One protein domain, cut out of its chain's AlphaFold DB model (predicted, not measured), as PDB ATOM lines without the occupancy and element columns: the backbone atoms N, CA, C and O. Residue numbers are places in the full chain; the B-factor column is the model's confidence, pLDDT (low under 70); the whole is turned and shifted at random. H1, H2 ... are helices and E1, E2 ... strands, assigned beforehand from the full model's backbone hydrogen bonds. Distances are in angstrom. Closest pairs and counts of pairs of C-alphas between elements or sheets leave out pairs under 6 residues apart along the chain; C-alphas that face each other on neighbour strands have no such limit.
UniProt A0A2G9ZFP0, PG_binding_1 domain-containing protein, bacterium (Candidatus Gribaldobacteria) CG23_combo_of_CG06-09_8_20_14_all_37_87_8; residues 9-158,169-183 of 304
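What this domain is: This is residues 9 to 158 and 169 to 183 of the 304 residues of the protein "PG_binding_1 domain-containing protein" of bacterium (Candidatus Gribaldobacteria) CG23_combo_of_CG06-09_8_20_14_all_37_87_8 (UniProt A0A2G9ZFP0). A sandwich of two twisted sheets, E1 E3 E8 E5 E6 and E2 E9 E4 E7, makes the core of this domain, with H2 packed on the outer face of the five-stranded sheet and the short H3 at one end of the sandwich. H1 lies beyond the sheets at one end of the long axis, close to H2. The sandwich is a jelly roll, one long hairpin wound over both sheets in four nested antiparallel pairs: E2 with E9, E3 with E8, E4 with E7, E5 with E6. The printed part has 165 residues, with three named helices and nine named strands in the order H1 H2 E1 E2 E3 E4 E5 E6 E7 H3 E8 E9; the class is mixed, helices and strands. It is compact, with a radius of gyration of the C-alphas of 16.8 A and spans of 54 by 38 by 25 A.

How they stand to each other: H1, residues 9 to 17, is close to but not clearly touching H2, residues 24 to 37, about perpendicular at 87 degrees; their closest C-alphas, of Asn 12 and Ile 24, are 6.1 A apart. The mixed sheet runs E1, residues 61 to 65, E3, residues 87 to 91, E8, residues 145 to 154, E5, residues 108 to 116, and E6, residues 121 to 126. E1 and E3 are parallel, with N 63 and O 88 2.8 A apart, within hydrogen-bond range. The other neighbours are antiparallel, with N 89 and O 148 at 2.7 A, N 113 and O 149 at 2.8 A and, in the hairpin E5 and E6, N 112 and O 124 at 2.8 A. H2 is on this sheet, two layers with the helix on one face, at a height of 9.1 A; the closest C-alphas of H2 and E5, of Thr 29 and Ser 111, are 7.2 A apart. The antiparallel sheet runs E2, residues 72 to 79, E9, residues 170 to 179, E4, residues 95 to 102, and E7, residues 133 to 138, with N 75 and O 174 at 2.9 A, N 175 and O 99 at 2.8 A and N 98 and O 136 at 2.8 A. The facing parts of the sheets are 9.6 A apart, centre to centre. H3, residues 141 to 144, is on both sheets, on the face of the mixed sheet opposite H2; Phe 141 and Asp 95 of E4 are closest, their C-alphas 5.0 A apart. Every O i to N i+4 pair is within hydrogen-bond range in H1, 9 of 10 in H2; H3 is too short for one.

Where its parts are: H1 begins at C-alpha 9 (164.908, 138.187, 115.836). From first to last C-alpha H2 measures 19.6 A, E5 26.4 A, E8 27.1 A and E9 28.8 A. E9 ends at C-alpha 179 (131.777, 110.822, 123.728).

The domain as a whole: The two C-alphas farthest apart, of Lys 17 and Gln 68, are 55.8 A apart. Residues 159 to 168 are not printed, and C-alphas 158 and 169 are 14.8 A apart across this cut. The link from H2 to E1, residues 38 to 60, is long. The mean pLDDT of the printed part is 91.3, with residues 158 and 181 under 70.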
ATOM      1  N   SER A   9     163.557 138.738 115.664       79.50
ATOM      2  CA  SER A   9     164.908 138.187 115.836       79.50
ATOM      3  C   SER A   9     165.751 138.988 116.834       79.50
ATOM      4  O   SER A   9     166.513 138.407 117.601       79.50
ATOM      5  N   SER A  10     165.573 140.314 116.878       83.69
ATOM      6  CA  SER A  10     166.290 141.190 117.817       83.69
ATOM      7  C   SER A  10     165.795 141.035 119.256       83.69
ATOM      8  O   SER A  10     166.586 141.093 120.203       83.69
ATOM      9  N   LEU A  11     164.492 140.773 119.416       84.25
ATOM     10  CA  LEU A  11     163.871 140.494 120.706       84.25
ATOM     11  C   LEU A  11     164.350 139.144 121.234       84.25
ATOM     12  O   LEU A  11     164.857 139.085 122.350       84.25
ATOM     13  N   ASN A  12     164.296 138.094 120.410       87.38
ATOM     14  CA  ASN A  12     164.787 136.766 120.782       87.38
ATOM     15  C   ASN A  12     166.286 136.779 121.117       87.38
ATOM     16  O   ASN A  12     166.677 136.231 122.143       87.38
ATOM     17  N   TYR A  13     167.111 137.494 120.341       87.19
ATOM     18  CA  TYR A  13     168.530 137.695 120.662       87.19
ATOM     19  C   TYR A  13     168.735 138.352 122.038       87.19
ATOM     20  O   TYR A  13     169.616 137.962 122.805       87.19
ATOM     21  N   SER A  14     167.917 139.353 122.371       88.50
ATOM     22  CA  SER A  14     168.005 140.047 123.662       88.50
ATOM     23  C   SER A  14     167.569 139.150 124.825       88.50
ATOM     24  O   SER A  14     168.246 139.120 125.851       88.50
ATOM     25  N   LEU A  15     166.488 138.381 124.651       90.44
ATOM     26  CA  LEU A  15     165.997 137.412 125.638       90.44
ATOM     27  C   LEU A  15     167.030 136.315 125.927       90.44
ATOM     28  O   LEU A  15     167.244 135.961 127.088       90.44
ATOM     29  N   GLU A  16     167.707 135.822 124.888       90.62
ATOM     30  CA  GLU A  16     168.800 134.855 125.013       90.62
ATOM     31  C   GLU A  16     169.996 135.457 125.760       90.62
ATOM     32  O   GLU A  16     170.482 134.874 126.730       90.62
ATOM     33  N   LYS A  17     170.427 136.669 125.381       91.19
ATOM     34  CA  LYS A  17     171.529 137.380 126.050       91.19
ATOM     35  C   LYS A  17     171.256 137.628 127.536       91.19
ATOM     36  O   LYS A  17     172.187 137.620 128.338       91.19
ATOM     37  N   TRP A  18     169.999 137.863 127.902       92.31
ATOM     38  CA  TRP A  18     169.566 138.050 129.288       92.31
ATOM     39  C   TRP A  18     169.231 136.745 130.013       92.31
ATOM     40  O   TRP A  18     168.815 136.797 131.166       92.31
ATOM     41  N   GLN A  19     169.425 135.590 129.368       91.69
ATOM     42  CA  GLN A  19     169.200 134.264 129.951       91.69
ATOM     43  C   GLN A  19     167.778 134.085 130.507       91.69
ATOM     44  O   GLN A  19     167.563 133.379 131.488       91.69
ATOM     45  N   VAL A  20     166.786 134.706 129.858       88.56
ATOM     46  CA  VAL A  20     165.371 134.628 130.267       88.56
ATOM     47  C   VAL A  20     164.804 133.216 130.060       88.56
ATOM     48  O   VAL A  20     163.823 132.841 130.697       88.56
ATOM     49  N   GLY A  21     165.417 132.419 129.175       91.00
ATOM     50  CA  GLY A  21     165.008 131.036 128.907       91.00
ATOM     51  C   GLY A  21     163.685 130.910 128.147       91.00
ATOM     52  O   GLY A  21     163.074 129.845 128.170       91.00
ATOM     53  N   LYS A  22     163.232 131.988 127.495       91.25
ATOM     54  CA  LYS A  22     161.993 132.049 126.710       91.25
ATOM     55  C   LYS A  22     162.196 132.801 125.406       91.25
ATOM     56  O   LYS A  22     162.981 133.748 125.346       91.25
ATOM     57  N   THR A  23     161.438 132.403 124.396       90.69
ATOM     58  CA  THR A  23     161.288 133.129 123.133       90.69
ATOM     59  C   THR A  23     160.105 134.098 123.193       90.69
ATOM     60  O   THR A  23     159.285 134.052 124.114       90.69
ATOM     61  N   ILE A  24     159.989 134.990 122.210       89.50
ATOM     62  CA  ILE A  24     158.842 135.891 122.083       89.50
ATOM     63  C   ILE A  24     157.544 135.114 121.825       89.50
ATOM     64  O   ILE A  24     156.489 135.523 122.303       89.50
ATOM     65  N   GLU A  25     157.621 133.966 121.150       89.81
ATOM     66  CA  GLU A  25     156.529 133.004 120.997       89.81
ATOM     67  C   GLU A  25     156.049 132.483 122.362       89.81
ATOM     68  O   GLU A  25     154.849 132.481 122.647       89.81
ATOM     69  N   ASP A  26     156.975 132.099 123.244       91.44
ATOM     70  CA  ASP A  26     156.637 131.611 124.588       91.44
ATOM     71  C   ASP A  26     156.017 132.724 125.438       91.44
ATOM     72  O   ASP A  26     154.980 132.525 126.067       91.44
ATOM     73  N   ILE A  27     156.595 133.929 125.397       92.94
ATOM     74  CA  ILE A  27     156.068 135.102 126.111       92.94
ATOM     75  C   ILE A  27     154.669 135.462 125.611       92.94
ATOM     76  O   ILE A  27     153.783 135.758 126.411       92.94
ATOM     77  N   PHE A  28     154.446 135.435 124.296       93.81
ATOM     78  CA  PHE A  28     153.131 135.690 123.722       93.81
ATOM     79  C   PHE A  28     152.115 134.624 124.152       93.81
ATOM     80  O   PHE A  28     150.978 134.949 124.495       93.81
ATOM     81  N   THR A  29     152.538 133.362 124.197       94.50
ATOM     82  CA  THR A  29     151.715 132.243 124.670       94.50
ATOM     83  C   THR A  29     151.320 132.426 126.139       94.50
ATOM     84  O   THR A  29     150.135 132.347 126.476       94.50
ATOM     85  N   ASP A  30     152.276 132.760 127.006       95.06
ATOM     86  CA  ASP A  30     152.011 133.062 128.415       95.06
ATOM     87  C   ASP A  30     151.109 134.285 128.574       95.06
ATOM     88  O   ASP A  30     150.197 134.286 129.402       95.06
ATOM     89  N   TRP A  31     151.307 135.320 127.754       95.25
ATOM     90  CA  TRP A  31     150.471 136.513 127.760       95.25
ATOM     91  C   TRP A  31     149.015 136.193 127.402       95.25
ATOM     92  O   TRP A  31     148.115 136.678 128.085       95.25
ATOM     93  N   LEU A  32     148.761 135.335 126.405       96.69
ATOM     94  CA  LEU A  32     147.404 134.905 126.040       96.69
ATOM     95  C   LEU A  32     146.686 134.174 127.185       96.69
ATOM     96  O   LEU A  32     145.481 134.359 127.381       96.69
ATOM     97  N   VAL A  33     147.411 133.353 127.947       96.25
ATOM     98  CA  VAL A  33     146.876 132.710 129.156       96.25
ATOM     99  C   VAL A  33     146.663 133.751 130.254       96.25
ATOM    100  O   VAL A  33     145.604 133.779 130.879       96.25
ATOM    101  N   THR A  34     147.629 134.649 130.446       96.38
ATOM    102  CA  THR A  34     147.599 135.698 131.469       96.38
ATOM    103  C   THR A  34     146.400 136.603 131.288       96.38
ATOM    104  O   THR A  34     145.628 136.749 132.220       96.38
ATOM    105  N   VAL A  35     146.154 137.162 130.102       96.00
ATOM    106  CA  VAL A  35     145.003 138.060 129.893       96.00
ATOM    107  C   VAL A  35     143.656 137.381 130.134       96.00
ATOM    108  O   VAL A  35     142.657 138.072 130.294       96.00
ATOM    109  N   TYR A  36     143.610 136.050 130.181       95.06
ATOM    110  CA  TYR A  36     142.418 135.280 130.513       95.06
ATOM    111  C   TYR A  36     142.339 134.879 131.994       95.06
ATOM    112  O   TYR A  36     141.276 135.035 132.590       95.06
ATOM    113  N   LEU A  37     143.422 134.386 132.602       93.44
ATOM    114  CA  LEU A  37     143.433 133.909 133.994       93.44
ATOM    115  C   LEU A  37     143.840 134.972 135.000       93.44
ATOM    116  O   LEU A  37     143.198 135.092 136.041       93.44
ATOM    117  N   ASN A  38     144.909 135.702 134.671       94.50
ATOM    118  CA  ASN A  38     145.591 136.730 135.454       94.50
ATOM    119  C   ASN A  38     145.653 136.408 136.965       94.50
ATOM    120  O   ASN A  38     145.296 137.209 137.827       94.50
ATOM    121  N   ASP A  39     146.088 135.186 137.262       91.50
ATOM    122  CA  ASP A  39     146.129 134.571 138.586       91.50
ATOM    123  C   ASP A  39     147.554 134.099 138.899       91.50
ATOM    124  O   ASP A  39     148.100 133.225 138.224       91.50
ATOM    125  N   CYS A  40     148.167 134.701 139.921       90.94
ATOM    126  CA  CYS A  40     149.552 134.416 140.290       90.94
ATOM    127  C   CYS A  40     149.718 133.054 140.978       90.94
ATOM    128  O   CYS A  40     150.841 132.560 141.062       90.94
ATOM    129  N   SER A  41     148.637 132.440 141.477       89.88
ATOM    130  CA  SER A  41     148.703 131.123 142.126       89.88
ATOM    131  C   SER A  41     149.113 130.011 141.157       89.88
ATOM    132  O   SER A  41     149.714 129.021 141.566       89.88
ATOM    133  N   LEU A  42     148.862 130.212 139.860       86.94
ATOM    134  CA  LEU A  42     149.209 129.281 138.788       86.94
ATOM    135  C   LEU A  42     150.657 129.443 138.301       86.94
ATOM    136  O   LEU A  42     151.134 128.648 137.492       86.94
ATOM    137  N   GLY A  43     151.353 130.475 138.780       88.00
ATOM    138  CA  GLY A  43     152.736 130.786 138.450       88.00
ATOM    139  C   GLY A  43     152.951 132.269 138.156       88.00
ATOM    140  O   GLY A  43     152.058 132.978 137.695       88.00
ATOM    141  N   ASP A  44     154.188 132.725 138.356       88.69
ATOM    142  CA  ASP A  44     154.580 134.131 138.179       88.69
ATOM    143  C   ASP A  44     154.348 134.683 136.764       88.69
ATOM    144  O   ASP A  44     154.264 135.897 136.584       88.69
ATOM    145  N   ASN A  45     154.252 133.802 135.765       90.12
ATOM    146  CA  ASN A  45     154.046 134.174 134.367       90.12
ATOM    147  C   ASN A  45     152.574 134.365 133.996       90.12
ATOM    148  O   ASN A  45     152.319 134.810 132.885       90.12
ATOM    149  N   TYR A  46     151.629 134.013 134.875       92.38
ATOM    150  CA  TYR A  46     150.197 133.994 134.559       92.38
ATOM    151  C   TYR A  46     149.405 135.104 135.239       92.38
ATOM    152  O   TYR A  46     148.180 135.028 135.294       92.38
ATOM    153  N   CYS A  47     150.078 136.158 135.712       93.69
ATOM    154  CA  CYS A  47     149.437 137.345 136.267       93.69
ATOM    155  C   CYS A  47     150.194 138.641 135.965       93.69
ATOM    156  O   CYS A  47     151.412 138.667 135.792       93.69
ATOM    157  N   PHE A  48     149.461 139.754 135.953       94.12
ATOM    158  CA  PHE A  48     150.045 141.085 135.876       94.12
ATOM    159  C   PHE A  48     150.323 141.625 137.276       94.12
ATOM    160  O   PHE A  48     149.422 141.739 138.102       94.12
ATOM    161  N   LYS A  49     151.571 142.036 137.517       91.00
ATOM    162  CA  LYS A  49     151.992 142.684 138.773       91.00
ATOM    163  C   LYS A  49     151.828 144.209 138.739       91.00
ATOM    164  O   LYS A  49     151.857 144.860 139.778       91.00
ATOM    165  N   ALA A  50     151.663 144.788 137.548       92.81
ATOM    166  CA  ALA A  50     151.508 146.226 137.371       92.81
ATOM    167  C   ALA A  50     150.131 146.711 137.849       92.81
ATOM    168  O   ALA A  50     149.092 146.112 137.544       92.81
ATOM    169  N   GLN A  51     150.126 147.838 138.560       90.00
ATOM    170  CA  GLN A  51     148.905 148.481 139.032       90.00
ATOM    171  C   GLN A  51     147.984 148.822 137.848       90.00
ATOM    172  O   GLN A  51     148.428 149.351 136.832       90.00
ATOM    173  N   GLY A  52     146.696 148.492 137.975       90.94
ATOM    174  CA  GLY A  52     145.684 148.697 136.929       90.94
ATOM    175  C   GLY A  52     145.481 147.508 135.983       90.94
ATOM    176  O   GLY A  52     144.431 147.420 135.355       90.94
ATOM    177  N   LEU A  53     146.418 146.554 135.928       92.62
ATOM    178  CA  LEU A  53     146.289 145.351 135.096       92.62
ATOM    179  C   LEU A  53     145.892 144.097 135.884       92.62
ATOM    180  O   LEU A  53     145.507 143.109 135.271       92.62
ATOM    181  N   THR A  54     145.908 144.121 137.219       90.69
ATOM    182  CA  THR A  54     145.592 142.961 138.087       90.69
ATOM    183  C   THR A  54     144.177 142.400 137.879       90.69
ATOM    184  O   THR A  54     143.934 141.213 138.091       90.69
ATOM    185  N   ASN A  55     143.249 143.234 137.401       89.31
ATOM    186  CA  ASN A  55     141.856 142.858 137.139       89.31
ATOM    187  C   ASN A  55     141.548 142.668 135.646       89.31
ATOM    188  O   ASN A  55     140.409 142.373 135.293       89.31
ATOM    189  N   LEU A  56     142.536 142.830 134.758       93.50
ATOM    190  CA  LEU A  56     142.339 142.606 133.327       93.50
ATOM    191  C   LEU A  56     141.989 141.133 133.094       93.50
ATOM    192  O   LEU A  56     142.728 140.253 133.547       93.50
ATOM    193  N   ARG A  57     140.861 140.886 132.422       93.00
ATOM    194  CA  ARG A  57     140.368 139.560 132.040       93.00
ATOM    195  C   ARG A  57     139.655 139.632 130.694       93.00
ATOM    196  O   ARG A  57     138.767 140.461 130.507       93.00
ATOM    197  N   VAL A  58     140.010 138.742 129.775       94.81
ATOM    198  CA  VAL A  58     139.266 138.515 128.533       94.81
ATOM    199  C   VAL A  58     138.129 137.536 128.799       94.81
ATOM    200  O   VAL A  58     138.306 136.517 129.466       94.81
ATOM    201  N   VAL A  59     136.953 137.831 128.246       95.12
ATOM    202  CA  VAL A  59     135.797 136.935 128.307       95.12
ATOM    203  C   VAL A  59     135.890 135.913 127.167       95.12
ATOM    204  O   VAL A  59     135.981 136.319 126.007       95.12
ATOM    205  N   PRO A  60     135.872 134.598 127.456       96.81
ATOM    206  CA  PRO A  60     135.904 133.575 126.421       96.81
ATOM    207  C   PRO A  60     134.548 133.422 125.726       96.81
ATOM    208  O   PRO A  60     133.492 133.580 126.340       96.81
ATOM    209  N   SER A  61     134.580 133.011 124.461       96.25
ATOM    210  CA  SER A  61     133.402 132.515 123.752       96.25
ATOM    211  C   SER A  61     132.959 131.184 124.354       96.25
ATOM    212  O   SER A  61     133.780 130.293 124.572       96.25
ATOM    213  N   LEU A  62     131.663 131.030 124.615       95.50
ATOM    214  CA  LEU A  62     131.129 129.838 125.267       95.50
ATOM    215  C   LEU A  62     130.722 128.769 124.248       95.50
ATOM    216  O   LEU A  62     129.971 129.045 123.317       95.50
ATOM    217  N   ILE A  63     131.171 127.537 124.473       95.00
ATOM    218  CA  ILE A  63     130.724 126.330 123.778       95.00
ATOM    219  C   ILE A  63     130.083 125.427 124.829       95.00
ATOM    220  O   ILE A  63     130.769 124.853 125.673       95.00
ATOM    221  N   PHE A  64     128.760 125.312 124.788       92.88
ATOM    222  CA  PHE A  64     128.019 124.395 125.645       92.88
ATOM    223  C   PHE A  64     127.601 123.174 124.828       92.88
ATOM    224  O   PHE A  64     126.867 123.305 123.846       92.88
ATOM    225  N   LEU A  65     128.095 122.003 125.217       91.69
ATOM    226  CA  LEU A  65     127.713 120.726 124.634       91.69
ATOM    227  C   LEU A  65     126.726 120.032 125.572       91.69
ATOM    228  O   LEU A  65     126.917 120.004 126.787       91.69
ATOM    229  N   SER A  66     125.672 119.460 125.001       84.69
ATOM    230  CA  SER A  66     124.649 118.729 125.751       84.69
ATOM    231  C   SER A  66     124.171 117.527 124.937       84.69
ATOM    232  O   SER A  66     123.930 117.667 123.730       84.69
ATOM    233  N   PRO A  67     123.967 116.359 125.571       72.81
ATOM    234  CA  PRO A  67     123.416 115.187 124.899       72.81
ATOM    235  C   PRO A  67     122.021 115.387 124.316       72.81
ATOM    236  O   PRO A  67     121.695 114.737 123.324       72.81
ATOM    237  N   GLN A  68     121.219 116.274 124.912       74.12
ATOM    238  CA  GLN A  68     119.838 116.539 124.506       74.12
ATOM    239  C   GLN A  68     119.739 117.538 123.342       74.12
ATOM    240  O   GLN A  68     118.716 117.581 122.665       74.12
ATOM    241  N   GLN A  69     120.779 118.346 123.108       76.12
ATOM    242  CA  GLN A  69     120.771 119.392 122.082       76.12
ATOM    243  C   GLN A  69     121.813 119.139 120.997       76.12
ATOM    244  O   GLN A  69     121.481 118.853 119.848       76.12
ATOM    245  N   LYS A  70     123.090 119.282 121.354       81.19
ATOM    246  CA  LYS A  70     124.204 119.286 120.413       81.19
ATOM    247  C   LYS A  70     125.409 118.619 121.071       81.19
ATOM    248  O   LYS A  70     126.067 119.199 121.933       81.19
ATOM    249  N   LYS A  71     125.672 117.377 120.648       87.69
ATOM    250  CA  LYS A  71     126.791 116.546 121.127       87.69
ATOM    251  C   LYS A  71     128.139 116.949 120.539       87.69
ATOM    252  O   LYS A  71     129.167 116.561 121.078       87.69
ATOM    253  N   GLU A  72     128.141 117.707 119.448       92.44
ATOM    254  CA  GLU A  72     129.354 118.156 118.775       92.44
ATOM    255  C   GLU A  72     129.223 119.595 118.285       92.44
ATOM    256  O   GLU A  72     128.175 120.002 117.791       92.44
ATOM    257  N   PHE A  73     130.293 120.370 118.385       92.50
ATOM    258  CA  PHE A  73     130.379 121.720 117.850       92.50
ATOM    259  C   PHE A  73     131.631 121.843 116.996       92.50
ATOM    260  O   PHE A  73     132.723 121.530 117.464       92.50
ATOM    261  N   THR A  74     131.462 122.342 115.774       94.38
ATOM    262  CA  THR A  74     132.553 122.592 114.834       94.38
ATOM    263  C   THR A  74     132.444 124.016 114.303       94.38
ATOM    264  O   THR A  74     131.353 124.446 113.924       94.38
ATOM    265  N   THR A  75     133.565 124.737 114.272       92.81
ATOM    266  CA  THR A  75     133.662 126.089 113.710       92.81
ATOM    267  C   THR A  75     134.998 126.302 113.009       92.81
ATOM    268  O   THR A  75     136.031 125.810 113.469       92.81
ATOM    269  N   ALA A  76     134.974 127.086 111.933       93.44
ATOM    270  CA  ALA A  76     136.173 127.674 111.351       93.44
ATOM    271  C   ALA A  76     136.557 128.947 112.126       93.44
ATOM    272  O   ALA A  76     135.687 129.675 112.617       93.44
ATOM    273  N   LEU A  77     137.855 129.185 112.274       91.44
ATOM    274  CA  LEU A  77     138.462 130.281 113.013       91.44
ATOM    275  C   LEU A  77     139.369 131.062 112.076       91.44
ATOM    276  O   LEU A  77     140.400 130.540 111.673       91.44
ATOM    277  N   SER A  78     139.039 132.328 111.841       91.50
ATOM    278  CA  SER A  78     139.896 133.241 111.089       91.50
ATOM    279  C   SER A  78     140.741 134.077 112.057       91.50
ATOM    280  O   SER A  78     140.211 134.916 112.799       91.50
ATOM    281  N   LEU A  79     142.051 133.806 112.116       91.31
ATOM    282  CA  LEU A  79     143.004 134.456 113.026       91.31
ATOM    283  C   LEU A  79     144.053 135.264 112.264       91.31
ATOM    284  O   LEU A  79     144.581 134.820 111.251       91.31
ATOM    285  N   LYS A  80     144.402 136.434 112.798       90.06
ATOM    286  CA  LYS A  80     145.543 137.226 112.321       90.06
ATOM    287  C   LYS A  80     146.867 136.662 112.862       90.06
ATOM    288  O   LYS A  80     146.838 135.961 113.884       90.06
ATOM    289  N   PRO A  81     148.020 136.986 112.248       87.94
ATOM    290  CA  PRO A  81     149.323 136.754 112.865       87.94
ATOM    291  C   PRO A  81     149.353 137.284 114.302       87.94
ATOM    292  O   PRO A  81     148.783 138.337 114.580       87.94
ATOM    293  N   TRP A  82     150.013 136.564 115.210       89.56
ATOM    294  CA  TRP A  82     150.180 136.982 116.608       89.56
ATOM    295  C   TRP A  82     148.852 137.302 117.304       89.56
ATOM    296  O   TRP A  82     148.729 138.262 118.065       89.56
ATOM    297  N   SER A  83     147.833 136.481 117.042       92.56
ATOM    298  CA  SER A  83     146.527 136.585 117.689       92.56
ATOM    299  C   SER A  83     146.052 135.235 118.216       92.56
ATOM    300  O   SER A  83     146.465 134.176 117.736       92.56
ATOM    301  N   GLY A  84     145.178 135.289 119.220       94.62
ATOM    302  CA  GLY A  84     144.511 134.128 119.790       94.62
ATOM    303  C   GLY A  84     143.031 134.391 120.046       94.62
ATOM    304  O   GLY A  84     142.558 135.531 120.020       94.62
ATOM    305  N   ARG A  85     142.283 133.314 120.275       96.19
ATOM    306  CA  ARG A  85     140.866 133.352 120.671       96.19
ATOM    307  C   ARG A  85     140.655 132.418 121.844       96.19
ATOM    308  O   ARG A  85     141.302 131.387 121.908       96.19
ATOM    309  N   TRP A  86     139.721 132.748 122.726       97.44
ATOM    310  CA  TRP A  86     139.424 131.953 123.913       97.44
ATOM    311  C   TRP A  86     138.065 131.288 123.745       97.44
ATOM    312  O   TRP A  86     137.063 131.981 123.568       97.44
ATOM    313  N   TYR A  87     138.030 129.960 123.823       97.44
ATOM    314  CA  TYR A  87     136.799 129.177 123.777       97.44
ATOM    315  C   TYR A  87     136.675 128.346 125.041       97.44
ATOM    316  O   TYR A  87     137.480 127.447 125.275       97.44
ATOM    317  N   ARG A  88     135.666 128.640 125.861       97.69
ATOM    318  CA  ARG A  88     135.357 127.866 127.060       97.69
ATOM    319  C   ARG A  88     134.320 126.807 126.720       97.69
ATOM    320  O   ARG A  88     133.207 127.132 126.327       97.69
ATOM    321  N   ILE A  89     134.700 125.556 126.908       97.12
ATOM    322  CA  ILE A  89     133.909 124.368 126.636       97.12
ATOM    323  C   ILE A  89     133.349 123.836 127.953       97.12
ATOM    324  O   ILE A  89     134.081 123.640 128.929       97.12
ATOM    325  N   LEU A  90     132.042 123.602 127.949       94.31
ATOM    326  CA  LEU A  90     131.260 123.068 129.052       94.31
ATOM    327  C   LEU A  90     130.449 121.873 128.552       94.31
ATOM    328  O   LEU A  90     129.842 121.943 127.485       94.31
ATOM    329  N   THR A  91     130.397 120.809 129.345       92.12
ATOM    330  CA  THR A  91     129.426 119.722 129.180       92.12
ATOM    331  C   THR A  91     129.030 119.193 130.552       92.12
ATOM    332  O   THR A  91     129.829 119.213 131.489       92.12
ATOM    333  N   THR A  92     127.786 118.740 130.672       86.94
ATOM    334  CA  THR A  92     127.256 118.103 131.883       86.94
ATOM    335  C   THR A  92     127.430 116.589 131.879       86.94
ATOM    336  O   THR A  92     127.234 115.961 132.914       86.94
ATOM    337  N   GLU A  93     127.784 115.993 130.738       87.19
ATOM    338  CA  GLU A  93     127.816 114.542 130.551       87.19
ATOM    339  C   GLU A  93     128.960 114.121 129.611       87.19
ATOM    340  O   GLU A  93     129.380 114.885 128.736       87.19
ATOM    341  N   GLY A  94     129.429 112.884 129.793       88.75
ATOM    342  CA  GLY A  94     130.387 112.209 128.918       88.75
ATOM    343  C   GLY A  94     131.842 112.683 128.997       88.75
ATOM    344  O   GLY A  94     132.231 113.542 129.798       88.75
ATOM    345  N   ASP A  95     132.643 112.067 128.133       92.25
ATOM    346  CA  ASP A  95     134.049 112.386 127.901       92.25
ATOM    347  C   ASP A  95     134.157 113.515 126.869       92.25
ATOM    348  O   ASP A  95     133.272 113.679 126.025       92.25
ATOM    349  N   LEU A  96     135.241 114.293 126.907       95.06
ATOM    350  CA  LEU A  96     135.425 115.421 125.993       95.06
ATOM    351  C   LEU A  96     136.552 115.152 124.999       95.06
ATOM    352  O   LEU A  96     137.706 114.974 125.389       95.06
ATOM    353  N   ARG A  97     136.234 115.211 123.704       96.19
ATOM    354  CA  ARG A  97     137.223 115.254 122.625       96.19
ATOM    355  C   ARG A  97     137.294 116.654 122.025       96.19
ATOM    356  O   ARG A  97     136.262 117.255 121.731       96.19
ATOM    357  N   VAL A  98     138.508 117.157 121.818       97.31
ATOM    358  CA  VAL A  98     138.781 118.427 121.140       97.31
ATOM    359  C   VAL A  98     139.790 118.193 120.032       97.31
ATOM    360  O   VAL A  98     140.876 117.680 120.278       97.31
ATOM    361  N   ASN A  99     139.436 118.613 118.826       97.12
ATOM    362  CA  ASN A  99     140.292 118.559 117.657       97.12
ATOM    363  C   ASN A  99     140.485 119.971 117.115       97.12
ATOM    364  O   ASN A  99     139.522 120.718 116.945       97.12
ATOM    365  N   LEU A 100     141.728 120.321 116.818       96.88
ATOM    366  CA  LEU A 100     142.089 121.562 116.152       96.88
ATOM    367  C   LEU A 100     142.951 121.224 114.942       96.88
ATOM    368  O   LEU A 100     143.914 120.473 115.066       96.88
ATOM    369  N   SER A 101     142.624 121.761 113.774       96.00
ATOM    370  CA  SER A 101     143.408 121.529 112.560       96.00
ATOM    371  C   SER A 101     143.545 122.790 111.728       96.00
ATOM    372  O   SER A 101     142.672 123.654 111.743       96.00
ATOM    373  N   ALA A 102     144.630 122.881 110.972       93.06
ATOM    374  CA  ALA A 102     144.817 123.911 109.962       93.06
ATOM    375  C   ALA A 102     145.411 123.286 108.694       93.06
ATOM    376  O   ALA A 102     145.878 122.147 108.702       93.06
ATOM    377  N   VAL A 103     145.395 124.030 107.588       88.50
ATOM    378  CA  VAL A 103     146.090 123.614 106.358       88.50
ATOM    379  C   VAL A 103     147.583 123.432 106.657       88.50
ATOM    380  O   VAL A 103     148.149 124.182 107.455       88.50
ATOM    381  N   LEU A 104     148.230 122.434 106.045       86.56
ATOM    382  CA  LEU A 104     149.665 122.185 106.219       86.56
ATOM    383  C   LEU A 104     150.487 123.464 105.991       86.56
ATOM    384  O   LEU A 104     150.268 124.194 105.025       86.56
ATOM    385  N   GLY A 105     151.440 123.725 106.888       82.50
ATOM    386  CA  GLY A 105     152.311 124.904 106.843       82.50
ATOM    387  C   GLY A 105     151.804 126.121 107.626       82.50
ATOM    388  O   GLY A 105     152.574 127.058 107.817       82.50
ATOM    389  N   VAL A 106     150.562 126.116 108.125       86.81
ATOM    390  CA  VAL A 106     150.060 127.156 109.040       86.81
ATOM    391  C   VAL A 106     150.623 126.928 110.452       86.81
ATOM    392  O   VAL A 106     150.291 125.908 111.054       86.81
ATOM    393  N   PRO A 107     151.432 127.850 111.013       86.69
ATOM    394  CA  PRO A 107     152.069 127.663 112.314       86.69
ATOM    395  C   PRO A 107     151.128 128.098 113.446       86.69
ATOM    396  O   PRO A 107     151.093 129.273 113.830       86.69
ATOM    397  N   PHE A 108     150.357 127.148 113.975       92.75
ATOM    398  CA  PHE A 108     149.485 127.383 115.123       92.75
ATOM    399  C   PHE A 108     149.952 126.640 116.371       92.75
ATOM    400  O   PHE A 108     150.592 125.598 116.284       92.75
ATOM    401  N   LYS A 109     149.579 127.178 117.530       94.69
ATOM    402  CA  LYS A 109     149.754 126.550 118.842       94.69
ATOM    403  C   LYS A 109     148.427 126.484 119.575       94.69
ATOM    404  O   LYS A 109     147.553 127.331 119.353       94.69
ATOM    405  N   LEU A 110     148.297 125.535 120.497       96.62
ATOM    406  CA  LEU A 110     147.161 125.468 121.405       96.62
ATOM    407  C   LEU A 110     147.625 125.547 122.857       96.62
ATOM    408  O   LEU A 110     148.282 124.640 123.356       96.62
ATOM    409  N   SER A 111     147.204 126.597 123.556       97.19
ATOM    410  CA  SER A 111     147.229 126.608 125.023       97.19
ATOM    411  C   SER A 111     145.861 126.208 125.544       97.19
ATOM    412  O   SER A 111     144.848 126.521 124.916       97.19
ATOM    413  N   TYR A 112     145.795 125.550 126.692       97.31
ATOM    414  CA  TYR A 112     144.520 125.300 127.338       97.31
ATOM    415  C   TYR A 112     144.598 125.385 128.853       97.31
ATOM    416  O   TYR A 112     145.636 125.131 129.461       97.31
ATOM    417  N   VAL A 113     143.457 125.732 129.441       97.12
ATOM    418  CA  VAL A 113     143.239 125.766 130.882       97.12
ATOM    419  C   VAL A 113     142.153 124.763 131.225       97.12
ATOM    420  O   VAL A 113     141.024 124.886 130.746       97.12
ATOM    421  N   LEU A 114     142.490 123.781 132.049       97.25
ATOM    422  CA  LEU A 114     141.576 122.740 132.500       97.25
ATOM    423  C   LEU A 114     141.337 122.901 134.000       97.25
ATOM    424  O   LEU A 114     142.278 122.757 134.774       97.25
ATOM    425  N   CYS A 115     140.099 123.200 134.397       96.44
ATOM    426  CA  CYS A 115     139.755 123.458 135.796       96.44
ATOM    427  C   CYS A 115     138.845 122.362 136.350       96.44
ATOM    428  O   CYS A 115     137.822 122.023 135.740       96.44
ATOM    429  N   ASN A 116     139.228 121.795 137.493       96.19
ATOM    430  CA  ASN A 116     138.485 120.728 138.156       96.19
ATOM    431  C   ASN A 116     137.215 121.264 138.861       96.19
ATOM    432  O   ASN A 116     136.918 122.460 138.809       96.19
ATOM    433  N   LYS A 117     136.448 120.383 139.518       94.00
ATOM    434  CA  LYS A 117     135.236 120.769 140.271       94.00
ATOM    435  C   LYS A 117     135.498 121.724 141.446       94.00
ATOM    436  O   LYS A 117     134.602 122.480 141.811       94.00
ATOM    437  N   GLU A 118     136.709 121.721 141.989       94.69
ATOM    438  CA  GLU A 118     137.162 122.588 143.086       94.69
ATOM    439  C   GLU A 118     137.731 123.929 142.584       94.69
ATOM    440  O   GLU A 118     138.116 124.775 143.385       94.69
ATOM    441  N   ASN A 119     137.728 124.150 141.262       88.75
ATOM    442  CA  ASN A 119     138.352 125.281 140.570       88.75
ATOM    443  C   ASN A 119     139.885 125.327 140.660       88.75
ATOM    444  O   ASN A 119     140.471 126.372 140.390       88.75
ATOM    445  N   ASP A 120     140.534 124.202 140.958       93.50
ATOM    446  CA  ASP A 120     141.968 124.059 140.719       93.50
ATOM    447  C   ASP A 120     142.213 123.891 139.213       93.50
ATOM    448  O   ASP A 120     141.613 123.030 138.553       93.50
ATOM    449  N   CYS A 121     143.048 124.764 138.657       94.69
ATOM    450  CA  CYS A 121     143.222 124.949 137.224       94.69
ATOM    451  C   CYS A 121     144.638 124.585 136.790       94.69
ATOM    452  O   CYS A 121     145.621 125.045 137.355       94.69
ATOM    453  N   GLN A 122     144.754 123.827 135.703       94.62
ATOM    454  CA  GLN A 122     146.037 123.497 135.091       94.62
ATOM    455  C   GLN A 122     146.165 124.172 133.731       94.62
ATOM    456  O   GLN A 122     145.270 124.053 132.891       94.62
ATOM    457  N   VAL A 123     147.302 124.828 133.501       96.06
ATOM    458  CA  VAL A 123     147.683 125.390 132.201       96.06
ATOM    459  C   VAL A 123     148.592 124.403 131.483       96.06
ATOM    460  O   VAL A 123     149.569 123.920 132.057       96.06
ATOM    461  N   LYS A 124     148.272 124.085 130.230       95.62
ATOM    462  CA  LYS A 124     149.061 123.174 129.396       95.62
ATOM    463  C   LYS A 124     149.130 123.676 127.961       95.62
ATOM    464  O   LYS A 124     148.259 124.413 127.496       95.62
ATOM    465  N   PHE A 125     150.163 123.234 127.256       95.19
ATOM    466  CA  PHE A 125     150.483 123.660 125.900       95.19
ATOM    467  C   PHE A 125     150.612 122.443 124.997       95.19
ATOM    468  O   PHE A 125     151.152 121.417 125.409       95.19
ATOM    469  N   LEU A 126     150.095 122.556 123.779       95.44
ATOM    470  CA  LEU A 126     150.155 121.530 122.753       95.44
ATOM    471  C   LEU A 126     150.625 122.147 121.440       95.44
ATOM    472  O   LEU A 126     150.157 123.209 121.021       95.44
ATOM    473  N   GLU A 127     151.529 121.426 120.793       93.19
ATOM    474  CA  GLU A 127     152.014 121.705 119.447       93.19
ATOM    475  C   GLU A 127     151.312 120.757 118.459       93.19
ATOM    476  O   GLU A 127     150.979 119.622 118.829       93.19
ATOM    477  N   PRO A 128     151.058 121.193 117.215       94.25
ATOM    478  CA  PRO A 128     150.458 120.344 116.200       94.25
ATOM    479  C   PRO A 128     151.378 119.189 115.797       94.25
ATOM    480  O   PRO A 128     152.604 119.298 115.791       94.25
ATOM    481  N   ASN A 129     150.760 118.068 115.435       93.50
ATOM    482  CA  ASN A 129     151.440 116.907 114.876       93.50
ATOM    483  C   ASN A 129     151.877 117.149 113.415       93.50
ATOM    484  O   ASN A 129     151.676 118.226 112.849       93.50
ATOM    485  N   ILE A 130     152.442 116.117 112.779       92.00
ATOM    486  CA  ILE A 130     152.955 116.202 111.399       92.00
ATOM    487  C   ILE A 130     151.875 116.574 110.368       92.00
ATOM    488  O   ILE A 130     152.194 117.155 109.335       92.00
ATOM    489  N   ASP A 131     150.606 116.271 110.662       93.31
ATOM    490  CA  ASP A 131     149.452 116.551 109.799       93.31
ATOM    491  C   ASP A 131     148.852 117.945 110.051       93.31
ATOM    492  O   ASP A 131     147.782 118.269 109.533       93.31
ATOM    493  N   ASN A 132     149.527 118.763 110.863       94.00
ATOM    494  CA  ASN A 132     149.069 120.061 111.345       94.00
ATOM    495  C   ASN A 132     147.738 119.984 112.118       94.00
ATOM    496  O   ASN A 132     146.800 120.760 111.892       94.00
ATOM    497  N   LYS A 133     147.646 119.000 113.021       96.31
ATOM    498  CA  LYS A 133     146.474 118.743 113.870       96.31
ATOM    499  C   LYS A 133     146.858 118.591 115.336       96.31
ATOM    500  O   LYS A 133     147.940 118.115 115.665       96.31
ATOM    501  N   ILE A 134     145.928 118.937 116.214       97.00
ATOM    502  CA  ILE A 134     145.971 118.644 117.642       97.00
ATOM    503  C   ILE A 134     144.698 117.886 117.989       97.00
ATOM    504  O   ILE A 134     143.600 118.366 117.714       97.00
ATOM    505  N   GLU A 135     144.859 116.724 118.610       96.62
ATOM    506  CA  GLU A 135     143.763 115.896 119.101       96.62
ATOM    507  C   GLU A 135     143.934 115.718 120.607       96.62
ATOM    508  O   GLU A 135     144.995 115.330 121.098       96.62
ATOM    509  N   MET A 136     142.887 116.039 121.353       95.81
ATOM    510  CA  MET A 136     142.854 115.962 122.803       95.81
ATOM    511  C   MET A 136     141.644 115.142 123.218       95.81
ATOM    512  O   MET A 136     140.523 115.414 122.789       95.81
ATOM    513  N   PHE A 137     141.870 114.164 124.086       95.44
ATOM    514  CA  PHE A 137     140.820 113.368 124.702       95.44
ATOM    515  C   PHE A 137     140.929 113.480 126.220       95.44
ATOM    516  O   PHE A 137     141.988 113.213 126.790       95.44
ATOM    517  N   ILE A 138     139.842 113.901 126.864       95.12
ATOM    518  CA  ILE A 138     139.750 114.052 128.313       95.12
ATOM    519  C   ILE A 138     138.676 113.086 128.825       95.12
ATOM    520  O   ILE A 138     137.483 113.393 128.721       95.12
ATOM    521  N   PRO A 139     139.078 111.924 129.369       93.12
ATOM    522  CA  PRO A 139     138.139 110.977 129.946       93.12
ATOM    523  C   PRO A 139     137.536 111.532 131.236       93.12
ATOM    524  O   PRO A 139     138.179 112.292 131.969       93.12
ATOM    525  N   GLU A 140     136.307 111.118 131.525       91.31
ATOM    526  CA  GLU A 140     135.535 111.501 132.705       91.31
ATOM    527  C   GLU A 140     135.416 113.026 132.858       91.31
ATOM    528  O   GLU A 140     135.384 113.553 133.974       91.31
ATOM    529  N   PHE A 141     135.377 113.757 131.735       94.38
ATOM    530  CA  PHE A 141     135.433 115.216 131.750       94.38
ATOM    531  C   PHE A 141     134.308 115.815 132.597       94.38
ATOM    532  O   PHE A 141     134.574 116.586 133.519       94.38
ATOM    533  N   ALA A 142     133.064 115.405 132.338       92.31
ATOM    534  CA  ALA A 142     131.900 115.896 133.069       92.31
ATOM    535  C   ALA A 142     131.939 115.578 134.575       92.31
ATOM    536  O   ALA A 142     131.396 116.341 135.381       92.31
ATOM    537  N   LEU A 143     132.605 114.483 134.960       92.31
ATOM    538  CA  LEU A 143     132.740 114.048 136.352       92.31
ATOM    539  C   LEU A 143     133.816 114.852 137.091       92.31
ATOM    540  O   LEU A 143     133.575 115.327 138.198       92.31
ATOM    541  N   LYS A 144     134.990 115.035 136.478       95.44
ATOM    542  CA  LYS A 144     136.178 115.599 137.143       95.44
ATOM    543  C   LYS A 144     136.347 117.105 136.956       95.44
ATOM    544  O   LYS A 144     136.961 117.757 137.802       95.44
ATOM    545  N   TYR A 145     135.809 117.671 135.878       96.81
ATOM    546  CA  TYR A 145     136.120 119.036 135.459       96.81
ATOM    547  C   TYR A 145     134.882 119.918 135.321       96.81
ATOM    548  O   TYR A 145     133.782 119.460 135.012       96.81
ATOM    549  N   ASN A 146     135.058 121.210 135.603       95.25
ATOM    550  CA  ASN A 146     134.027 122.228 135.408       95.25
ATOM    551  C   ASN A 146     134.032 122.721 133.963       95.25
ATOM    552  O   ASN A 146     132.979 122.824 133.340       95.25
ATOM    553  N   PHE A 147     135.218 123.023 133.432       96.62
ATOM    554  CA  PHE A 147     135.378 123.523 132.075       96.62
ATOM    555  C   PHE A 147     136.788 123.283 131.537       96.62
ATOM    556  O   PHE A 147     137.762 123.172 132.283       96.62
ATOM    557  N   LEU A 148     136.885 123.294 130.212       97.88
ATOM    558  CA  LEU A 148     138.132 123.403 129.467       97.88
ATOM    559  C   LEU A 148     138.093 124.723 128.709       97.88
ATOM    560  O   LEU A 148     137.127 124.992 128.007       97.88
ATOM    561  N   THR A 149     139.119 125.557 128.815       98.00
ATOM    562  CA  THR A 149     139.269 126.718 127.931       98.00
ATOM    563  C   THR A 149     140.420 126.484 126.984       98.00
ATOM    564  O   THR A 149     141.552 126.343 127.432       98.00
ATOM    565  N   VAL A 150     140.134 126.447 125.688       98.19
ATOM    566  CA  VAL A 150     141.140 126.328 124.634       98.19
ATOM    567  C   VAL A 150     141.461 127.699 124.060       98.19
ATOM    568  O   VAL A 150     140.571 128.527 123.849       98.19
ATOM    569  N   ILE A 151     142.748 127.930 123.829       97.88
ATOM    570  CA  ILE A 151     143.309 129.191 123.361       97.88
ATOM    571  C   ILE A 151     144.189 128.899 122.135       97.88
ATOM    572  O   ILE A 151     145.418 128.832 122.250       97.88
ATOM    573  N   PRO A 152     143.580 128.629 120.963       96.94
ATOM    574  CA  PRO A 152     144.317 128.551 119.711       96.94
ATOM    575  C   PRO A 152     144.960 129.898 119.389       96.94
ATOM    576  O   PRO A 152     144.351 130.953 119.591       96.94
ATOM    577  N   SER A 153     146.175 129.858 118.851       95.69
ATOM    578  CA  SER A 153     146.904 131.057 118.443       95.69
ATOM    579  C   SER A 153     147.764 130.822 117.212       95.69
ATOM    580  O   SER A 153     148.236 129.707 116.985       95.69
ATOM    581  N   ILE A 154     147.977 131.882 116.434       92.38
ATOM    582  CA  ILE A 154     148.883 131.879 115.283       92.38
ATOM    583  C   ILE A 154     150.147 132.649 115.637       92.38
ATOM    584  O   ILE A 154     150.073 133.821 116.000       92.38
ATOM    585  N   GLN A 155     151.301 131.994 115.513       87.31
ATOM    586  CA  GLN A 155     152.597 132.533 115.935       87.31
ATOM    587  C   GLN A 155     153.648 132.285 114.839       87.31
ATOM    588  O   GLN A 155     154.489 131.391 114.957       87.31
ATOM    589  N   PRO A 156     153.565 133.000 113.701       82.38
ATOM    590  CA  PRO A 156     154.454 132.764 112.577       82.38
ATOM    591  C   PRO A 156     155.866 133.258 112.894       82.38
ATOM    592  O   PRO A 156     156.067 134.408 113.279       82.38
ATOM    593  N   LYS A 157     156.859 132.395 112.650       70.56
ATOM    594  CA  LYS A 157     158.283 132.679 112.906       70.56
ATOM    595  C   LYS A 157     158.889 133.710 111.943       70.56
ATOM    596  O   LYS A 157     159.949 134.262 112.222       70.56
ATOM    597  N   THR A 158     158.255 133.964 110.793       62.22
ATOM    598  CA  THR A 158     158.829 134.786 109.716       62.22
ATOM    599  C   THR A 158     157.781 135.592 108.936       62.22
ATOM    600  O   THR A 158     157.094 135.076 108.062       62.22
ATOM    601  N   PHE A 169     144.896 136.255 106.925       81.00
ATOM    602  CA  PHE A 169     144.183 135.467 107.919       81.00
ATOM    603  C   PHE A 169     144.538 133.988 107.766       81.00
ATOM    604  O   PHE A 169     144.727 133.483 106.659       81.00
ATOM    605  N   PHE A 170     144.608 133.294 108.893       83.62
ATOM    606  CA  PHE A 170     144.810 131.859 108.959       83.62
ATOM    607  C   PHE A 170     143.528 131.196 109.431       83.62
ATOM    608  O   PHE A 170     142.955 131.602 110.442       83.62
ATOM    609  N   GLU A 171     143.122 130.160 108.706       88.25
ATOM    610  CA  GLU A 171     141.933 129.379 109.018       88.25
ATOM    611  C   GLU A 171     142.300 128.150 109.854       88.25
ATOM    612  O   GLU A 171     143.156 127.348 109.464       88.25
ATOM    613  N   LEU A 172     141.624 127.985 110.991       90.00
ATOM    614  CA  LEU A 172     141.681 126.775 111.811       90.00
ATOM    615  C   LEU A 172     140.288 126.179 111.961       90.00
ATOM    616  O   LEU A 172     139.310 126.902 112.086       90.00
ATOM    617  N   ASN A 173     140.189 124.858 112.032       93.25
ATOM    618  CA  ASN A 173     138.948 124.164 112.343       93.25
ATOM    619  C   ASN A 173     139.009 123.653 113.776       93.25
ATOM    620  O   ASN A 173     139.801 122.763 114.078       93.25
ATOM    621  N   LEU A 174     138.166 124.208 114.645       92.56
ATOM    622  CA  LEU A 174     137.961 123.721 116.004       92.56
ATOM    623  C   LEU A 174     136.725 122.828 116.022       92.56
ATOM    624  O   LEU A 174     135.629 123.287 115.707       92.56
ATOM    625  N   SER A 175     136.899 121.575 116.428       93.38
ATOM    626  CA  SER A 175     135.821 120.623 116.660       93.38
ATOM    627  C   SER A 175     135.869 120.116 118.096       93.38
ATOM    628  O   SER A 175     136.931 119.814 118.632       93.38
ATOM    629  N   THR A 176     134.712 120.039 118.735       91.12
ATOM    630  CA  THR A 176     134.544 119.558 120.108       91.12
ATOM    631  C   THR A 176     133.391 118.572 120.127       91.12
ATOM    632  O   THR A 176     132.385 118.803 119.456       91.12
ATOM    633  N   LYS A 177     133.530 117.464 120.851       93.06
ATOM    634  CA  LYS A 177     132.535 116.391 120.859       93.06
ATOM    635  C   LYS A 177     132.458 115.715 122.220       93.06
ATOM    636  O   LYS A 177     133.492 115.437 122.825       93.06
ATOM    637  N   ILE A 178     131.233 115.428 122.655       90.69
ATOM    638  CA  ILE A 178     130.959 114.528 123.774       90.69
ATOM    639  C   ILE A 178     131.008 113.095 123.258       90.69
ATOM    640  O   ILE A 178     130.310 112.741 122.301       90.69
ATOM    641  N   GLU A 179     131.794 112.264 123.923       85.81
ATOM    642  CA  GLU A 179     131.777 110.822 123.728       85.81
ATOM    643  C   GLU A 179     131.129 110.145 124.935       85.81
ATOM    644  O   GLU A 179     131.245 110.611 126.070       85.81
ATOM    645  N   ASN A 180     130.385 109.067 124.676       77.56
ATOM    646  CA  ASN A 180     129.825 108.255 125.750       77.56
ATOM    647  C   ASN A 180     130.975 107.699 126.588       77.56
ATOM    648  O   ASN A 180     132.015 107.333 126.034       77.56
ATOM    649  N   THR A 181     130.766 107.604 127.897       69.94
ATOM    650  CA  THR A 181     131.798 107.071 128.783       69.94
ATOM    651  C   THR A 181     132.100 105.617 128.419       69.94
ATOM    652  O   THR A 181     131.246 104.894 127.892       69.94
ATOM    653  N   LYS A 182     133.307 105.145 128.741       70.94
ATOM    654  CA  LYS A 182     133.655 103.722 128.587       70.94
ATOM    655  C   LYS A 182     132.643 102.802 129.294       70.94
ATOM    656  O   LYS A 182     132.287 101.758 128.765       70.94
ATOM    657  N   GLN A 183     132.118 103.239 130.439       70.81
ATOM    658  CA  GLN A 183     131.089 102.518 131.189       70.81
ATOM    659  C   GLN A 183     129.768 102.394 130.414       70.81
ATOM    660  O   GLN A 183     129.157 101.326 130.422       70.81
TER     661      GLN A 183